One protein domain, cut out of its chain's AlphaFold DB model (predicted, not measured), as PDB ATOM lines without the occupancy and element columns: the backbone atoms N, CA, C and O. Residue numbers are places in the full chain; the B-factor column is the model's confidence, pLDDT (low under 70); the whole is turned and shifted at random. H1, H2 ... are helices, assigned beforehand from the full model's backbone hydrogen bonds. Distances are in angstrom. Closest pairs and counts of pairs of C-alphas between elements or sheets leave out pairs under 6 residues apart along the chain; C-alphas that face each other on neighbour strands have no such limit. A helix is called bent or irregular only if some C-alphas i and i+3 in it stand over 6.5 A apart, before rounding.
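AT A GLANCE: This is residues 20 to 128 of the 131 residues of an uncharacterized protein of Klebsiella huaxiensis (UniProt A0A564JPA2). Three helices, H2, H3 and H4, run up and down as a small bundle, with H4 in the middle of the domain; H5 packs beside H3, while H6 and H7 pack on H4 and meet each other at a corner. H1 lies off to one side and touches no helix. The printed part has 109 residues with seven named helices, H1 to H7 in chain order, and no named strand: its class is all helix. It is compact, with a radius of gyration of the C-alphas of 13.7 A, and rounded, spanning 36 by 31 by 26 A.

HOW THE PARTS SIT: Begin at H1, residues 20 to 26, which is apart from H2, residues 32 to 42. H3, residues 46 to 58, forms a hairpin with H2: they touch at C-alphas 37 and 49, 5.6 A apart, at a shallow tilt of 23 degrees, opposite ways. H4, residues 63 to 78, is the hub, touching four helices. H4 and H3, also a hairpin, only just touch, with 3 pairs of C-alphas within 8 A; the closest are Phe 56 and His 65, 5.8 A apart. With residues 69 to 73 alone H4 touches H2, at a steep tilt of 39 degrees, the same way; their closest C-alphas, Glu 33 and Val 69, are 5.7 A apart. H5, residues 83 to 91, touches H3, closest at C-alphas 48 and 86, 6.0 A apart. H6, residues 94 to 107, touches H4 with residues 97 to 101 alone, closest at C-alphas 98 and 64, 7.3 A apart. H7, residues 109 to 127, touches H4 with residues 115 to 122 alone, closest at C-alphas 119 and 66, 6.1 A apart. H6 and H7 only just touch, with 3 pairs of C-alphas within 8 A, and only at the corner; their closest C-alphas, 105 and 112, are 5.2 A apart. Every O i to N i+4 pair is within hydrogen-bond range in H2, H3, H4, H6 and H7; H1 has 1 of 3, with 2 of 4 O i to N i+3 pairs, and H5 has 2 of 5, with 1 of 6.

IN THESE COORDINATES: Find C-alpha 20 at (69.551, 6.650, 13.310), where H1 begins; it spans 9.8 A, H2 14.8 A and H3 18.8 A. H4 starts at (53.887, 8.763, -8.861) and spans 23.0 A. H5, 13.6 A, is only just irregular: C-alphas 87 and 90 are 6.9 A apart. H6 spans 20.3 A, and H7 runs 27.0 A to C-alpha 127 at (64.919, 15.690, -5.671).

THE WHOLE: The C-alphas of Phe 20 and Glu 107 are the farthest apart, at 41.1 A. The printed part has no cut, and its six links are tight. Look for pLDDT under 70 in residues 20 to 30 and 124 to 128; the mean of the printed part is 80.2.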
ATOM      1  N   PHE A  20      68.644   5.622  13.836       41.78
ATOM      2  CA  PHE A  20      69.551   6.650  13.310       41.78
ATOM      3  C   PHE A  20      69.852   6.507  11.803       41.78
ATOM      4  O   PHE A  20      69.898   7.496  11.079       41.78
ATOM      5  N   THR A  21      69.967   5.280  11.279       46.88
ATOM      6  CA  THR A  21      70.016   5.029   9.820       46.88
ATOM      7  C   THR A  21      68.670   5.255   9.135       46.88
ATOM      8  O   THR A  21      68.621   5.398   7.916       46.88
ATOM      9  N   GLN A  22      67.582   5.309   9.904       49.16
ATOM     10  CA  GLN A  22      66.234   5.490   9.388       49.16
ATOM     11  C   GLN A  22      65.800   6.956   9.419       49.16
ATOM     12  O   GLN A  22      64.994   7.330   8.585       49.16
ATOM     13  N   GLU A  23      66.373   7.818  10.263       42.56
ATOM     14  CA  GLU A  23      66.116   9.271  10.251       42.56
ATOM     15  C   GLU A  23      66.444   9.920   8.897       42.56
ATOM     16  O   GLU A  23      65.653  10.708   8.384       42.56
ATOM     17  N   HIS A  24      67.546   9.515   8.254       42.75
ATOM     18  CA  HIS A  24      67.919  10.005   6.919       42.75
ATOM     19  C   HIS A  24      67.009   9.473   5.795       42.75
ATOM     20  O   HIS A  24      66.921  10.082   4.735       42.75
ATOM     21  N   LEU A  25      66.308   8.356   6.017       46.75
ATOM     22  CA  LEU A  25      65.290   7.825   5.100       46.75
ATOM     23  C   LEU A  25      63.911   8.448   5.388       46.75
ATOM     24  O   LEU A  25      63.167   8.766   4.469       46.75
ATOM     25  N   LEU A  26      63.592   8.685   6.662       47.31
ATOM     26  CA  LEU A  26      62.355   9.310   7.135       47.31
ATOM     27  C   LEU A  26      62.270  10.791   6.750       47.31
ATOM     28  O   LEU A  26      61.171  11.285   6.528       47.31
ATOM     29  N   ALA A  27      63.406  11.485   6.640       43.66
ATOM     30  CA  ALA A  27      63.462  12.871   6.176       43.66
ATOM     31  C   ALA A  27      63.241  13.017   4.656       43.66
ATOM     32  O   ALA A  27      62.807  14.072   4.201       43.66
ATOM     33  N   HIS A  28      63.519  11.966   3.876       45.81
ATOM     34  CA  HIS A  28      63.429  11.974   2.409       45.81
ATOM     35  C   HIS A  28      62.170  11.273   1.873       45.81
ATOM     36  O   HIS A  28      61.852  11.394   0.690       45.81
ATOM     37  N   HIS A  29      61.432  10.565   2.732       52.16
ATOM     38  CA  HIS A  29      60.149   9.966   2.397       52.16
ATOM     39  C   HIS A  29      59.008  10.799   2.982       52.16
ATOM     40  O   HIS A  29      59.038  11.132   4.167       52.16
ATOM     41  N   PRO A  30      57.949  11.095   2.211       55.03
ATOM     42  CA  PRO A  30      56.742  11.665   2.783       55.03
ATOM     43  C   PRO A  30      56.230  10.645   3.793       55.03
ATOM     44  O   PRO A  30      55.851   9.530   3.435       55.03
ATOM     45  N   MET A  31      56.262  11.015   5.069       76.12
ATOM     46  CA  MET A  31      56.070  10.115   6.210       76.12
ATOM     47  C   MET A  31      54.693   9.426   6.241       76.12
ATOM     48  O   MET A  31      54.429   8.609   7.123       76.12
ATOM     49  N   LEU A  32      53.810   9.739   5.288       84.12
ATOM     50  CA  LEU A  32      52.443   9.251   5.228       84.12
ATOM     51  C   LEU A  32      52.360   7.735   5.064       84.12
ATOM     52  O   LEU A  32      51.509   7.130   5.702       84.12
ATOM     53  N   GLU A  33      53.243   7.105   4.285       86.62
ATOM     54  CA  GLU A  33      53.246   5.641   4.147       86.62
ATOM     55  C   GLU A  33      53.519   4.962   5.498       86.62
ATOM     56  O   GLU A  33      52.787   4.065   5.917       86.62
ATOM     57  N   GLY A  34      54.528   5.442   6.231       85.75
ATOM     58  CA  GLY A  34      54.864   4.927   7.558       85.75
ATOM     59  C   GLY A  34      53.756   5.168   8.585       85.75
ATOM     60  O   GLY A  34      53.437   4.272   9.373       85.75
ATOM     61  N   ILE A  35      53.133   6.351   8.555       88.12
ATOM     62  CA  ILE A  35      51.980   6.685   9.405       88.12
ATOM     63  C   ILE A  35      50.802   5.765   9.070       88.12
ATOM     64  O   ILE A  35      50.254   5.139   9.971       88.12
ATOM     65  N   LEU A  36      50.461   5.610   7.790       89.88
ATOM     66  CA  LEU A  36      49.390   4.739   7.310       89.88
ATOM     67  C   LEU A  36      49.578   3.300   7.801       89.88
ATOM     68  O   LEU A  36      48.670   2.730   8.404       89.88
ATOM     69  N   LEU A  37      50.767   2.720   7.604       89.38
ATOM     70  CA  LEU A  37      51.058   1.354   8.044       89.38
ATOM     71  C   LEU A  37      50.981   1.215   9.572       89.38
ATOM     72  O   LEU A  37      50.432   0.233  10.079       89.38
ATOM     73  N   SER A  38      51.477   2.211  10.309       87.19
ATOM     74  CA  SER A  38      51.392   2.246  11.774       87.19
ATOM     75  C   SER A  38      49.939   2.311  12.252       87.19
ATOM     76  O   SER A  38      49.545   1.584  13.167       87.19
ATOM     77  N   GLU A  39      49.115   3.115  11.587       90.56
ATOM     78  CA  GLU A  39      47.692   3.261  11.873       90.56
ATOM     79  C   GLU A  39      46.906   1.986  11.548       90.56
ATOM     80  O   GLU A  39      46.080   1.556  12.358       90.56
ATOM     81  N   CYS A  40      47.223   1.292  10.451       87.81
ATOM     82  CA  CYS A  40      46.660  -0.030  10.178       87.81
ATOM     83  C   CYS A  40      46.960  -1.016  11.321       87.81
ATOM     84  O   CYS A  40      46.077  -1.760  11.750       87.81
ATOM     85  N   VAL A  41      48.183  -1.017  11.863       86.56
ATOM     86  CA  VAL A  41      48.541  -1.879  13.003       86.56
ATOM     87  C   VAL A  41      47.792  -1.465  14.271       86.56
ATOM     88  O   VAL A  41      47.230  -2.333  14.949       86.56
ATOM     89  N   ARG A  42      47.734  -0.162  14.576       90.88
ATOM     90  CA  ARG A  42      47.017   0.400  15.733       90.88
ATOM     91  C   ARG A  42      45.533   0.025  15.716       90.88
ATOM     92  O   ARG A  42      44.982  -0.357  16.747       90.88
ATOM     93  N   LEU A  43      44.912   0.057  14.538       88.81
ATOM     94  CA  LEU A  43      43.514  -0.317  14.300       88.81
ATOM     95  C   LEU A  43      43.294  -1.833  14.167       88.81
ATOM     96  O   LEU A  43      42.191  -2.271  13.850       88.81
ATOM     97  N   LYS A  44      44.319  -2.656  14.427       88.12
ATOM     98  CA  LYS A  44      44.289  -4.126  14.303       88.12
ATOM     99  C   LYS A  44      43.989  -4.628  12.879       88.12
ATOM    100  O   LYS A  44      43.680  -5.802  12.692       88.12
ATOM    101  N   GLN A  45      44.191  -3.791  11.866       87.38
ATOM    102  CA  GLN A  45      44.036  -4.080  10.437       87.38
ATOM    103  C   GLN A  45      45.330  -4.663   9.830       87.38
ATOM    104  O   GLN A  45      45.810  -4.238   8.779       87.38
ATOM    105  N   ARG A  46      45.933  -5.663  10.489       86.00
ATOM    106  CA  ARG A  46      47.179  -6.304  10.014       86.00
ATOM    107  C   ARG A  46      47.075  -6.910   8.600       86.00
ATOM    108  O   ARG A  46      48.043  -6.786   7.852       86.00
ATOM    109  N   PRO A  47      45.951  -7.543   8.197       86.44
ATOM    110  CA  PRO A  47      45.804  -8.057   6.835       86.44
ATOM    111  C   PRO A  47      45.890  -6.963   5.768       86.44
ATOM    112  O   PRO A  47      46.522  -7.177   4.736       86.44
ATOM    113  N   LEU A  48      45.309  -5.790   6.035       88.56
ATOM    114  CA  LEU A  48      45.402  -4.630   5.155       88.56
ATOM    115  C   LEU A  48      46.850  -4.145   5.049       88.56
ATOM    116  O   LEU A  48      47.359  -4.044   3.940       88.56
ATOM    117  N   ALA A  49      47.539  -3.941   6.179       87.38
ATOM    118  CA  ALA A  49      48.937  -3.498   6.186       87.38
ATOM    119  C   ALA A  49      49.840  -4.404   5.328       87.38
ATOM    120  O   ALA A  49      50.608  -3.923   4.500       87.38
ATOM    121  N   ASN A  50      49.695  -5.728   5.454       86.06
ATOM    122  CA  ASN A  50      50.466  -6.687   4.659       86.06
ATOM    123  C   ASN A  50      50.176  -6.580   3.153       86.06
ATOM    124  O   ASN A  50      51.087  -6.703   2.333       86.06
ATOM    125  N   LYS A  51      48.909  -6.361   2.782       87.88
ATOM    126  CA  LYS A  51      48.507  -6.188   1.381       87.88
ATOM    127  C   LYS A  51      49.010  -4.856   0.816       87.88
ATOM    128  O   LYS A  51      49.524  -4.848  -0.300       87.88
ATOM    129  N   LEU A  52      48.957  -3.779   1.599       88.19
ATOM    130  CA  LEU A  52      49.496  -2.468   1.231       88.19
ATOM    131  C   LEU A  52      51.004  -2.519   0.993       88.19
ATOM    132  O   LEU A  52      51.452  -2.062  -0.047       88.19
ATOM    133  N   ILE A  53      51.776  -3.169   1.871       87.06
ATOM    134  CA  ILE A  53      53.228  -3.350   1.674       87.06
ATOM    135  C   ILE A  53      53.521  -4.036   0.331       87.06
ATOM    136  O   ILE A  53      54.412  -3.624  -0.412       87.06
ATOM    137  N   SER A  54      52.759  -5.082  -0.007       85.88
ATOM    138  CA  SER A  54      52.899  -5.758  -1.300       85.88
ATOM    139  C   SER A  54      52.567  -4.833  -2.474       85.88
ATOM    140  O   SER A  54      53.271  -4.864  -3.481       85.88
ATOM    141  N   LEU A  55      51.493  -4.051  -2.355       87.50
ATOM    142  CA  LEU A  55      51.021  -3.136  -3.392       87.50
ATOM    143  C   LEU A  55      52.011  -1.986  -3.612       87.50
ATOM    144  O   LEU A  55      52.400  -1.706  -4.738       87.50
ATOM    145  N   PHE A  56      52.485  -1.359  -2.541       86.62
ATOM    146  CA  PHE A  56      53.448  -0.263  -2.599       86.62
ATOM    147  C   PHE A  56      54.778  -0.704  -3.198       86.62
ATOM    148  O   PHE A  56      55.328  -0.016  -4.056       86.62
ATOM    149  N   ARG A  57      55.236  -1.916  -2.865       85.00
ATOM    150  CA  ARG A  57      56.420  -2.501  -3.500       85.00
ATOM    151  C   ARG A  57      56.239  -2.730  -5.004       85.00
ATOM    152  O   ARG A  57      57.214  -2.630  -5.736       85.00
ATOM    153  N   GLN A  58      55.029  -3.042  -5.472       84.44
ATOM    154  CA  GLN A  58      54.757  -3.215  -6.905       84.44
ATOM    155  C   GLN A  58      54.934  -1.905  -7.683       84.44
ATOM    156  O   GLN A  58      55.430  -1.934  -8.804       84.44
ATOM    157  N   PHE A  59      54.568  -0.771  -7.083       84.38
ATOM    158  CA  PHE A  59      54.616   0.549  -7.720       84.38
ATOM    159  C   PHE A  59      55.766   1.429  -7.205       84.38
ATOM    160  O   PHE A  59      55.766   2.637  -7.434       84.38
ATOM    161  N   SER A  60      56.750   0.860  -6.505       81.50
ATOM    162  CA  SER A  60      57.788   1.622  -5.800       81.50
ATOM    163  C   SER A  60      58.517   2.614  -6.713       81.50
ATOM    164  O   SER A  60      58.931   2.250  -7.813       81.50
ATOM    165  N   GLY A  61      58.714   3.848  -6.241       76.25
ATOM    166  CA  GLY A  61      59.436   4.891  -6.984       76.25
ATOM    167  C   GLY A  61      58.642   5.553  -8.116       76.25
ATOM    168  O   GLY A  61      59.219   6.303  -8.898       76.25
ATOM    169  N   SER A  62      57.337   5.293  -8.214       82.44
ATOM    170  CA  SER A  62      56.446   5.942  -9.179       82.44
ATOM    171  C   SER A  62      55.527   6.972  -8.518       82.44
ATOM    172  O   SER A  62      55.282   6.940  -7.313       82.44
ATOM    173  N   GLU A  63      54.952   7.865  -9.319       85.50
ATOM    174  CA  GLU A  63      53.887   8.763  -8.861       85.50
ATOM    175  C   GLU A  63      52.648   7.987  -8.379       85.50
ATOM    176  O   GLU A  63      52.015   8.371  -7.394       85.50
ATOM    177  N   LEU A  64      52.354   6.847  -9.019       87.31
ATOM    178  CA  LEU A  64      51.282   5.930  -8.625       87.31
ATOM    179  C   LEU A  64      51.413   5.499  -7.164       87.31
ATOM    180  O   LEU A  64      50.418   5.464  -6.446       87.31
ATOM    181  N   HIS A  65      52.632   5.223  -6.702       87.62
ATOM    182  CA  HIS A  65      52.877   4.870  -5.305       87.62
ATOM    183  C   HIS A  65      52.384   5.956  -4.344       87.62
ATOM    184  O   HIS A  65      51.643   5.665  -3.407       87.62
ATOM    185  N   LEU A  66      52.733   7.215  -4.608       87.00
ATOM    186  CA  LEU A  66      52.338   8.346  -3.769       87.00
ATOM    187  C   LEU A  66      50.817   8.537  -3.767       87.00
ATOM    188  O   LEU A  66      50.221   8.707  -2.702       87.00
ATOM    189  N   LYS A  67      50.183   8.441  -4.939       89.69
ATOM    190  CA  LYS A  67      48.725   8.541  -5.073       89.69
ATOM    191  C   LYS A  67      48.002   7.423  -4.315       89.69
ATOM    192  O   LYS A  67      47.021   7.683  -3.624       89.69
ATOM    193  N   LEU A  68      48.522   6.193  -4.364       90.50
ATOM    194  CA  LEU A  68      47.973   5.056  -3.617       90.50
ATOM    195  C   LEU A  68      48.098   5.229  -2.102       90.50
ATOM    196  O   LEU A  68      47.128   4.994  -1.384       90.50
ATOM    197  N   VAL A  69      49.264   5.656  -1.607       90.06
ATOM    198  CA  VAL A  69      49.472   5.938  -0.177       90.06
ATOM    199  C   VAL A  69      48.450   6.959   0.314       90.06
ATOM    200  O   VAL A  69      47.807   6.766   1.347       90.06
ATOM    201  N   TRP A  70      48.273   8.031  -0.450       90.38
ATOM    202  CA  TRP A  70      47.409   9.131  -0.068       90.38
ATOM    203  C   TRP A  70      45.918   8.760  -0.109       90.38
ATOM    204  O   TRP A  70      45.192   9.039   0.846       90.38
ATOM    205  N   LEU A  71      45.459   8.062  -1.156       89.94
ATOM    206  CA  LEU A  71      44.072   7.587  -1.238       89.94
ATOM    207  C   LEU A  71      43.748   6.581  -0.129       89.94
ATOM    208  O   LEU A  71      42.679   6.656   0.474       89.94
ATOM    209  N   CYS A  72      44.677   5.676   0.189       90.56
ATOM    210  CA  CYS A  72      44.470   4.710   1.265       90.56
ATOM    211  C   CYS A  72      44.359   5.404   2.623       90.56
ATOM    212  O   CYS A  72      43.494   5.067   3.432       90.56
ATOM    213  N   TRP A  73      45.205   6.409   2.859       89.81
ATOM    214  CA  TRP A  73      45.115   7.250   4.045       89.81
ATOM    215  C   TRP A  73      43.761   7.951   4.157       89.81
ATOM    216  O   TRP A  73      43.145   7.934   5.222       89.81
ATOM    217  N   TYR A  74      43.273   8.523   3.059       88.06
ATOM    218  CA  TYR A  74      41.971   9.176   3.019       88.06
ATOM    219  C   TYR A  74      40.820   8.214   3.354       88.06
ATOM    220  O   TYR A  74      40.021   8.510   4.244       88.06
ATOM    221  N   ASP A  75      40.770   7.041   2.713       89.19
ATOM    222  CA  ASP A  75      39.743   6.031   2.994       89.19
ATOM    223  C   ASP A  75      39.789   5.555   4.452       89.19
ATOM    224  O   ASP A  75      38.747   5.390   5.093       89.19
ATOM    225  N   LEU A  76      40.997   5.393   5.003       87.38
ATOM    226  CA  LEU A  76      41.190   5.021   6.400       87.38
ATOM    227  C   LEU A  76      40.655   6.094   7.360       87.38
ATOM    228  O   LEU A  76      39.999   5.754   8.345       87.38
ATOM    229  N   MET A  77      40.909   7.376   7.081       86.31
ATOM    230  CA  MET A  77      40.450   8.493   7.920       86.31
ATOM    231  C   MET A  77      38.934   8.689   7.876       86.31
ATOM    232  O   MET A  77      38.341   9.074   8.882       86.31
ATOM    233  N   LEU A  78      38.296   8.397   6.742       85.81
ATOM    234  CA  LEU A  78      36.839   8.432   6.630       85.81
ATOM    235  C   LEU A  78      36.144   7.219   7.255       85.81
ATOM    236  O   LEU A  78      34.926   7.236   7.426       85.81
ATOM    237  N   GLY A  79      36.894   6.169   7.600       83.62
ATOM    238  CA  GLY A  79      36.311   4.898   8.019       83.62
ATOM    239  C   GLY A  79      35.550   4.207   6.886       83.62
ATOM    240  O   GLY A  79      34.592   3.478   7.152       83.62
ATOM    241  N   ASN A  80      35.952   4.447   5.632       84.06
ATOM    242  CA  ASN A  80      35.390   3.767   4.471       84.06
ATOM    243  C   ASN A  80      35.686   2.264   4.530       84.06
ATOM    244  O   ASN A  80      36.606   1.802   5.211       84.06
ATOM    245  N   CYS A  81      34.909   1.488   3.775       82.94
ATOM    246  CA  CYS A  81      35.222   0.081   3.580       82.94
ATOM    247  C   CYS A  81      36.548  -0.062   2.815       82.94
ATOM    248  O   CYS A  81      36.738   0.572   1.778       82.94
ATOM    249  N   LEU A  82      37.452  -0.908   3.315       85.94
ATOM    250  CA  LEU A  82      38.792  -1.111   2.749       85.94
ATOM    251  C   LEU A  82      38.894  -2.404   1.922       85.94
ATOM    252  O   LEU A  82      39.994  -2.804   1.544       85.94
ATOM    253  N   ASP A  83      37.759  -3.037   1.610       84.00
ATOM    254  CA  ASP A  83      37.699  -4.307   0.876       84.00
ATOM    255  C   ASP A  83      38.359  -4.207  -0.508       84.00
ATOM    256  O   ASP A  83      39.071  -5.119  -0.932       84.00
ATOM    257  N   ASP A  84      38.215  -3.069  -1.194       80.56
ATOM    258  CA  ASP A  84      38.863  -2.843  -2.490       80.56
ATOM    259  C   ASP A  84      40.392  -2.882  -2.385       80.56
ATOM    260  O   ASP A  84      41.051  -3.541  -3.202       80.56
ATOM    261  N   TRP A  85      40.947  -2.255  -1.341       85.94
ATOM    262  CA  TRP A  85      42.381  -2.266  -1.041       85.94
ATOM    263  C   TRP A  85      42.894  -3.675  -0.779       85.94
ATOM    264  O   TRP A  85      44.032  -4.007  -1.126       85.94
ATOM    265  N   THR A  86      42.057  -4.528  -0.194       77.94
ATOM    266  CA  THR A  86      42.447  -5.887   0.135       77.94
ATOM    267  C   THR A  86      42.241  -6.864  -1.026       77.94
ATOM    268  O   THR A  86      43.083  -7.738  -1.258       77.94
ATOM    269  N   ASP A  87      41.162  -6.758  -1.785       79.31
ATOM    270  CA  ASP A  87      40.726  -7.861  -2.645       79.31
ATOM    271  C   ASP A  87      40.896  -7.567  -4.133       79.31
ATOM    272  O   ASP A  87      41.237  -8.477  -4.896       79.31
ATOM    273  N   ASN A  88      40.789  -6.297  -4.531       75.75
ATOM    274  CA  ASN A  88      40.657  -5.910  -5.933       75.75
ATOM    275  C   ASN A  88      41.887  -5.195  -6.505       75.75
ATOM    276  O   ASN A  88      42.095  -5.229  -7.721       75.75
ATOM    277  N   LEU A  89      42.702  -4.531  -5.681       79.50
ATOM    278  CA  LEU A  89      43.827  -3.730  -6.188       79.50
ATOM    279  C   LEU A  89      45.056  -4.556  -6.579       79.50
ATOM    280  O   LEU A  89      45.705  -4.238  -7.571       79.50
ATOM    281  N   ARG A  90      45.341  -5.662  -5.883       73.06
ATOM    282  CA  ARG A  90      46.573  -6.456  -6.093       73.06
ATOM    283  C   ARG A  90      46.732  -7.077  -7.487       73.06
ATOM    284  O   ARG A  90      47.791  -7.600  -7.808       73.06
ATOM    285  N   PHE A  91      45.656  -7.121  -8.269       75.94
ATOM    286  CA  PHE A  91      45.632  -7.744  -9.592       75.94
ATOM    287  C   PHE A  91      45.717  -6.739 -10.738       75.94
ATOM    288  O   PHE A  91      45.896  -7.149 -11.883       75.94
ATOM    289  N   LYS A  92      45.568  -5.444 -10.440       83.44
ATOM    290  CA  LYS A  92      45.578  -4.393 -11.450       83.44
ATOM    291  C   LYS A  92      47.004  -4.149 -11.931       83.44
ATOM    292  O   LYS A  92      47.939  -4.054 -11.133       83.44
ATOM    293  N   LYS A  93      47.161  -4.041 -13.246       84.56
ATOM    294  CA  LYS A  93      48.389  -3.546 -13.881       84.56
ATOM    295  C   LYS A  93      48.404  -2.019 -13.870       84.56
ATOM    296  O   LYS A  93      47.361  -1.405 -13.680       84.56
ATOM    297  N   ASP A  94      49.550  -1.414 -14.166       85.25
ATOM    298  CA  ASP A  94      49.770   0.040 -14.129       85.25
ATOM    299  C   ASP A  94      48.643   0.841 -14.795       85.25
ATOM    300  O   ASP A  94      48.052   1.704 -14.160       85.25
ATOM    301  N   LYS A  95      48.238   0.478 -16.021       88.69
ATOM    302  CA  LYS A  95      47.137   1.163 -16.730       88.69
ATOM    303  C   LYS A  95      45.785   1.048 -16.027       88.69
ATOM    304  O   LYS A  95      45.002   1.989 -16.041       88.69
ATOM    305  N   GLU A  96      45.480  -0.119 -15.470       90.31
ATOM    306  CA  GLU A  96      44.229  -0.334 -14.736       90.31
ATOM    307  C   GLU A  96      44.259   0.396 -13.391       90.31
ATOM    308  O   GLU A  96      43.218   0.836 -12.907       90.31
ATOM    309  N   MET A  97      45.450   0.538 -12.805       90.50
ATOM    310  CA  MET A  97      45.669   1.315 -11.595       90.50
ATOM    311  C   MET A  97      45.488   2.810 -11.853       90.50
ATOM    312  O   MET A  97      44.754   3.455 -11.113       90.50
ATOM    313  N   ASP A  98      46.077   3.339 -12.927       89.56
ATOM    314  CA  ASP A  98      45.895   4.730 -13.353       89.56
ATOM    315  C   ASP A  98      44.414   5.063 -13.548       89.56
ATOM    316  O   ASP A  98      43.933   6.067 -13.031       89.56
ATOM    317  N   ILE A  99      43.673   4.208 -14.266       90.62
ATOM    318  CA  ILE A  99      42.232   4.404 -14.481       90.62
ATOM    319  C   ILE A  99      41.494   4.433 -13.140       90.62
ATOM    320  O   ILE A  99      40.745   5.369 -12.884       90.62
ATOM    321  N   TRP A 100      41.752   3.464 -12.258       91.00
ATOM    322  CA  TRP A 100      41.088   3.392 -10.956       91.00
ATOM    323  C   TRP A 100      41.362   4.623 -10.076       91.00
ATOM    324  O   TRP A 100      40.448   5.147  -9.440       91.00
ATOM    325  N   ILE A 101      42.605   5.113 -10.061       89.12
ATOM    326  CA  ILE A 101      42.975   6.332  -9.330       89.12
ATOM    327  C   ILE A 101      42.285   7.554  -9.942       89.12
ATOM    328  O   ILE A 101      41.719   8.358  -9.206       89.12
ATOM    329  N   ASN A 102      42.284   7.681 -11.270       89.31
ATOM    330  CA  ASN A 102      41.641   8.800 -11.959       89.31
ATOM    331  C   ASN A 102      40.125   8.831 -11.716       89.31
ATOM    332  O   ASN A 102      39.570   9.905 -11.488       89.31
ATOM    333  N   ASP A 103      39.466   7.672 -11.703       89.81
ATOM    334  CA  ASP A 103      38.040   7.564 -11.389       89.81
ATOM    335  C   ASP A 103      37.764   8.037  -9.950       89.81
ATOM    336  O   ASP A 103      36.897   8.884  -9.729       89.81
ATOM    337  N   ARG A 104      38.573   7.598  -8.972       86.81
ATOM    338  CA  ARG A 104      38.497   8.069  -7.573       86.81
ATOM    339  C   ARG A 104      38.733   9.575  -7.442       86.81
ATOM    340  O   ARG A 104      38.079  10.242  -6.644       86.81
ATOM    341  N   GLN A 105      39.675  10.113  -8.209       85.69
ATOM    342  CA  GLN A 105      39.984  11.541  -8.247       85.69
ATOM    343  C   GLN A 105      38.827  12.369  -8.820       85.69
ATOM    344  O   GLN A 105      38.516  13.446  -8.302       85.69
ATOM    345  N   ALA A 106      38.159  11.856  -9.855       86.88
ATOM    346  CA  ALA A 106      37.025  12.516 -10.493       86.88
ATOM    347  C   ALA A 106      35.802  12.626  -9.566       86.88
ATOM    348  O   ALA A 106      35.037  13.584  -9.671       86.88
ATOM    349  N   GLU A 107      35.636  11.691  -8.627       83.94
ATOM    350  CA  GLU A 107      34.560  11.729  -7.631       83.94
ATOM    351  C   GLU A 107      34.709  12.883  -6.628       83.94
ATOM    352  O   GLU A 107      33.712  13.358  -6.080       83.94
ATOM    353  N   ASN A 108      35.938  13.349  -6.376       82.12
ATOM    354  CA  ASN A 108      36.198  14.436  -5.439       82.12
ATOM    355  C   ASN A 108      37.332  15.365  -5.931       82.12
ATOM    356  O   ASN A 108      38.509  15.151  -5.637       82.12
ATOM    357  N   PRO A 109      36.992  16.458  -6.638       81.25
ATOM    358  CA  PRO A 109      37.981  17.404  -7.158       81.25
ATOM    359  C   PRO A 109      38.817  18.104  -6.077       81.25
ATOM    360  O   PRO A 109      39.992  18.395  -6.292       81.25
ATOM    361  N   ALA A 110      38.237  18.364  -4.900       81.00
ATOM    362  CA  ALA A 110      38.970  18.974  -3.787       81.00
ATOM    363  C   ALA A 110      40.043  18.020  -3.245       81.00
ATOM    364  O   ALA A 110      41.162  18.429  -2.940       81.00
ATOM    365  N   LEU A 111      39.705  16.733  -3.189       77.69
ATOM    366  CA  LEU A 111      40.614  15.659  -2.823       77.69
ATOM    367  C   LEU A 111      41.769  15.540  -3.833       77.69
ATOM    368  O   LEU A 111      42.929  15.454  -3.443       77.69
ATOM    369  N   THR A 112      41.464  15.635  -5.125       81.44
ATOM    370  CA  THR A 112      42.471  15.655  -6.196       81.44
ATOM    371  C   THR A 112      43.507  16.761  -6.004       81.44
ATOM    372  O   THR A 112      44.700  16.472  -6.038       81.44
ATOM    373  N   SER A 113      43.074  17.991  -5.710       81.94
ATOM    374  CA  SER A 113      43.999  19.111  -5.476       81.94
ATOM    375  C   SER A 113      44.952  18.844  -4.307       81.94
ATOM    376  O   SER A 113      46.151  19.087  -4.414       81.94
ATOM    377  N   LEU A 114      44.438  18.303  -3.198       83.69
ATOM    378  CA  LEU A 114      45.254  17.978  -2.023       83.69
ATOM    379  C   LEU A 114      46.238  16.833  -2.295       83.69
ATOM    380  O   LEU A 114      47.350  16.829  -1.764       83.69
ATOM    381  N   MET A 115      45.845  15.860  -3.117       85.19
ATOM    382  CA  MET A 115      46.736  14.780  -3.524       85.19
ATOM    383  C   MET A 115      47.860  15.294  -4.427       85.19
ATOM    384  O   MET A 115      49.009  14.909  -4.224       85.19
ATOM    385  N   ASP A 116      47.561  16.178  -5.378       84.19
ATOM    386  CA  ASP A 116      48.572  16.779  -6.255       84.19
ATOM    387  C   ASP A 116      49.577  17.621  -5.450       84.19
ATOM    388  O   ASP A 116      50.785  17.553  -5.691       84.19
ATOM    389  N   GLU A 117      49.108  18.350  -4.431       83.81
ATOM    390  CA  GLU A 117      49.973  19.049  -3.475       83.81
ATOM    391  C   GLU A 117      50.883  18.081  -2.709       83.81
ATOM    392  O   GLU A 117      52.093  18.313  -2.626       83.81
ATOM    393  N   TYR A 118      50.334  16.973  -2.200       83.38
ATOM    394  CA  TYR A 118      51.112  15.932  -1.526       83.38
ATOM    395  C   TYR A 118      52.169  15.314  -2.449       83.38
ATOM    396  O   TYR A 118      53.331  15.202  -2.060       83.38
ATOM    397  N   VAL A 119      51.794  14.948  -3.676       82.00
ATOM    398  CA  VAL A 119      52.704  14.380  -4.681       82.00
ATOM    399  C   VAL A 119      53.811  15.379  -5.018       82.00
ATOM    400  O   VAL A 119      54.985  15.013  -5.055       82.00
ATOM    401  N   CYS A 120      53.470  16.653  -5.212       81.88
ATOM    402  CA  CYS A 120      54.445  17.700  -5.497       81.88
ATOM    403  C   CYS A 120      55.424  17.901  -4.329       81.88
ATOM    404  O   CYS A 120      56.635  17.987  -4.545       81.88
ATOM    405  N   PHE A 121      54.915  17.937  -3.094       78.81
ATOM    406  CA  PHE A 121      55.731  18.037  -1.885       78.81
ATOM    407  C   PHE A 121      56.688  16.846  -1.759       78.81
ATOM    408  O   PHE A 121      57.891  17.036  -1.585       78.81
ATOM    409  N   ALA A 122      56.163  15.635  -1.943       76.56
ATOM    410  CA  ALA A 122      56.908  14.388  -1.884       76.56
ATOM    411  C   ALA A 122      58.069  14.325  -2.883       76.56
ATOM    412  O   ALA A 122      59.179  13.920  -2.536       76.56
ATOM    413  N   TRP A 123      57.830  14.753  -4.123       72.19
ATOM    414  CA  TRP A 123      58.870  14.773  -5.148       72.19
ATOM    415  C   TRP A 123      59.969  15.790  -4.842       72.19
ATOM    416  O   TRP A 123      61.148  15.465  -4.992       72.19
ATOM    417  N   ARG A 124      59.618  16.989  -4.356       69.00
ATOM    418  CA  ARG A 124      60.612  18.015  -3.989       69.00
ATOM    419  C   ARG A 124      61.562  17.527  -2.898       69.00
ATOM    420  O   ARG A 124      62.767  17.688  -3.039       69.00
ATOM    421  N   THR A 125      61.045  16.843  -1.879       63.66
ATOM    422  CA  THR A 125      61.872  16.284  -0.794       63.66
ATOM    423  C   THR A 125      62.806  15.156  -1.244       63.66
ATOM    424  O   THR A 125      63.822  14.911  -0.602       63.66
ATOM    425  N   THR A 126      62.504  14.481  -2.359       61.34
ATOM    426  CA  THR A 126      63.389  13.447  -2.935       61.34
ATOM    427  C   THR A 126      64.415  13.995  -3.931       61.34
ATOM    428  O   THR A 126      65.446  13.361  -4.145       61.34
ATOM    429  N   ALA A 127      64.141  15.149  -4.554       54.16
ATOM    430  CA  ALA A 127      64.919  15.690  -5.671       54.16
ATOM    431  C   ALA A 127      65.968  16.741  -5.270       54.16
ATOM    432  O   ALA A 127      66.873  17.005  -6.060       54.16
ATOM    433  N   GLU A 128      65.882  17.326  -4.073       50.09
ATOM    434  CA  GLU A 128      66.886  18.260  -3.551       50.09
ATOM    435  C   GLU A 128      67.767  17.566  -2.495       50.09
ATOM    436  O   GLU A 128      67.357  17.429  -1.341       50.09
TER     437      GLU A 128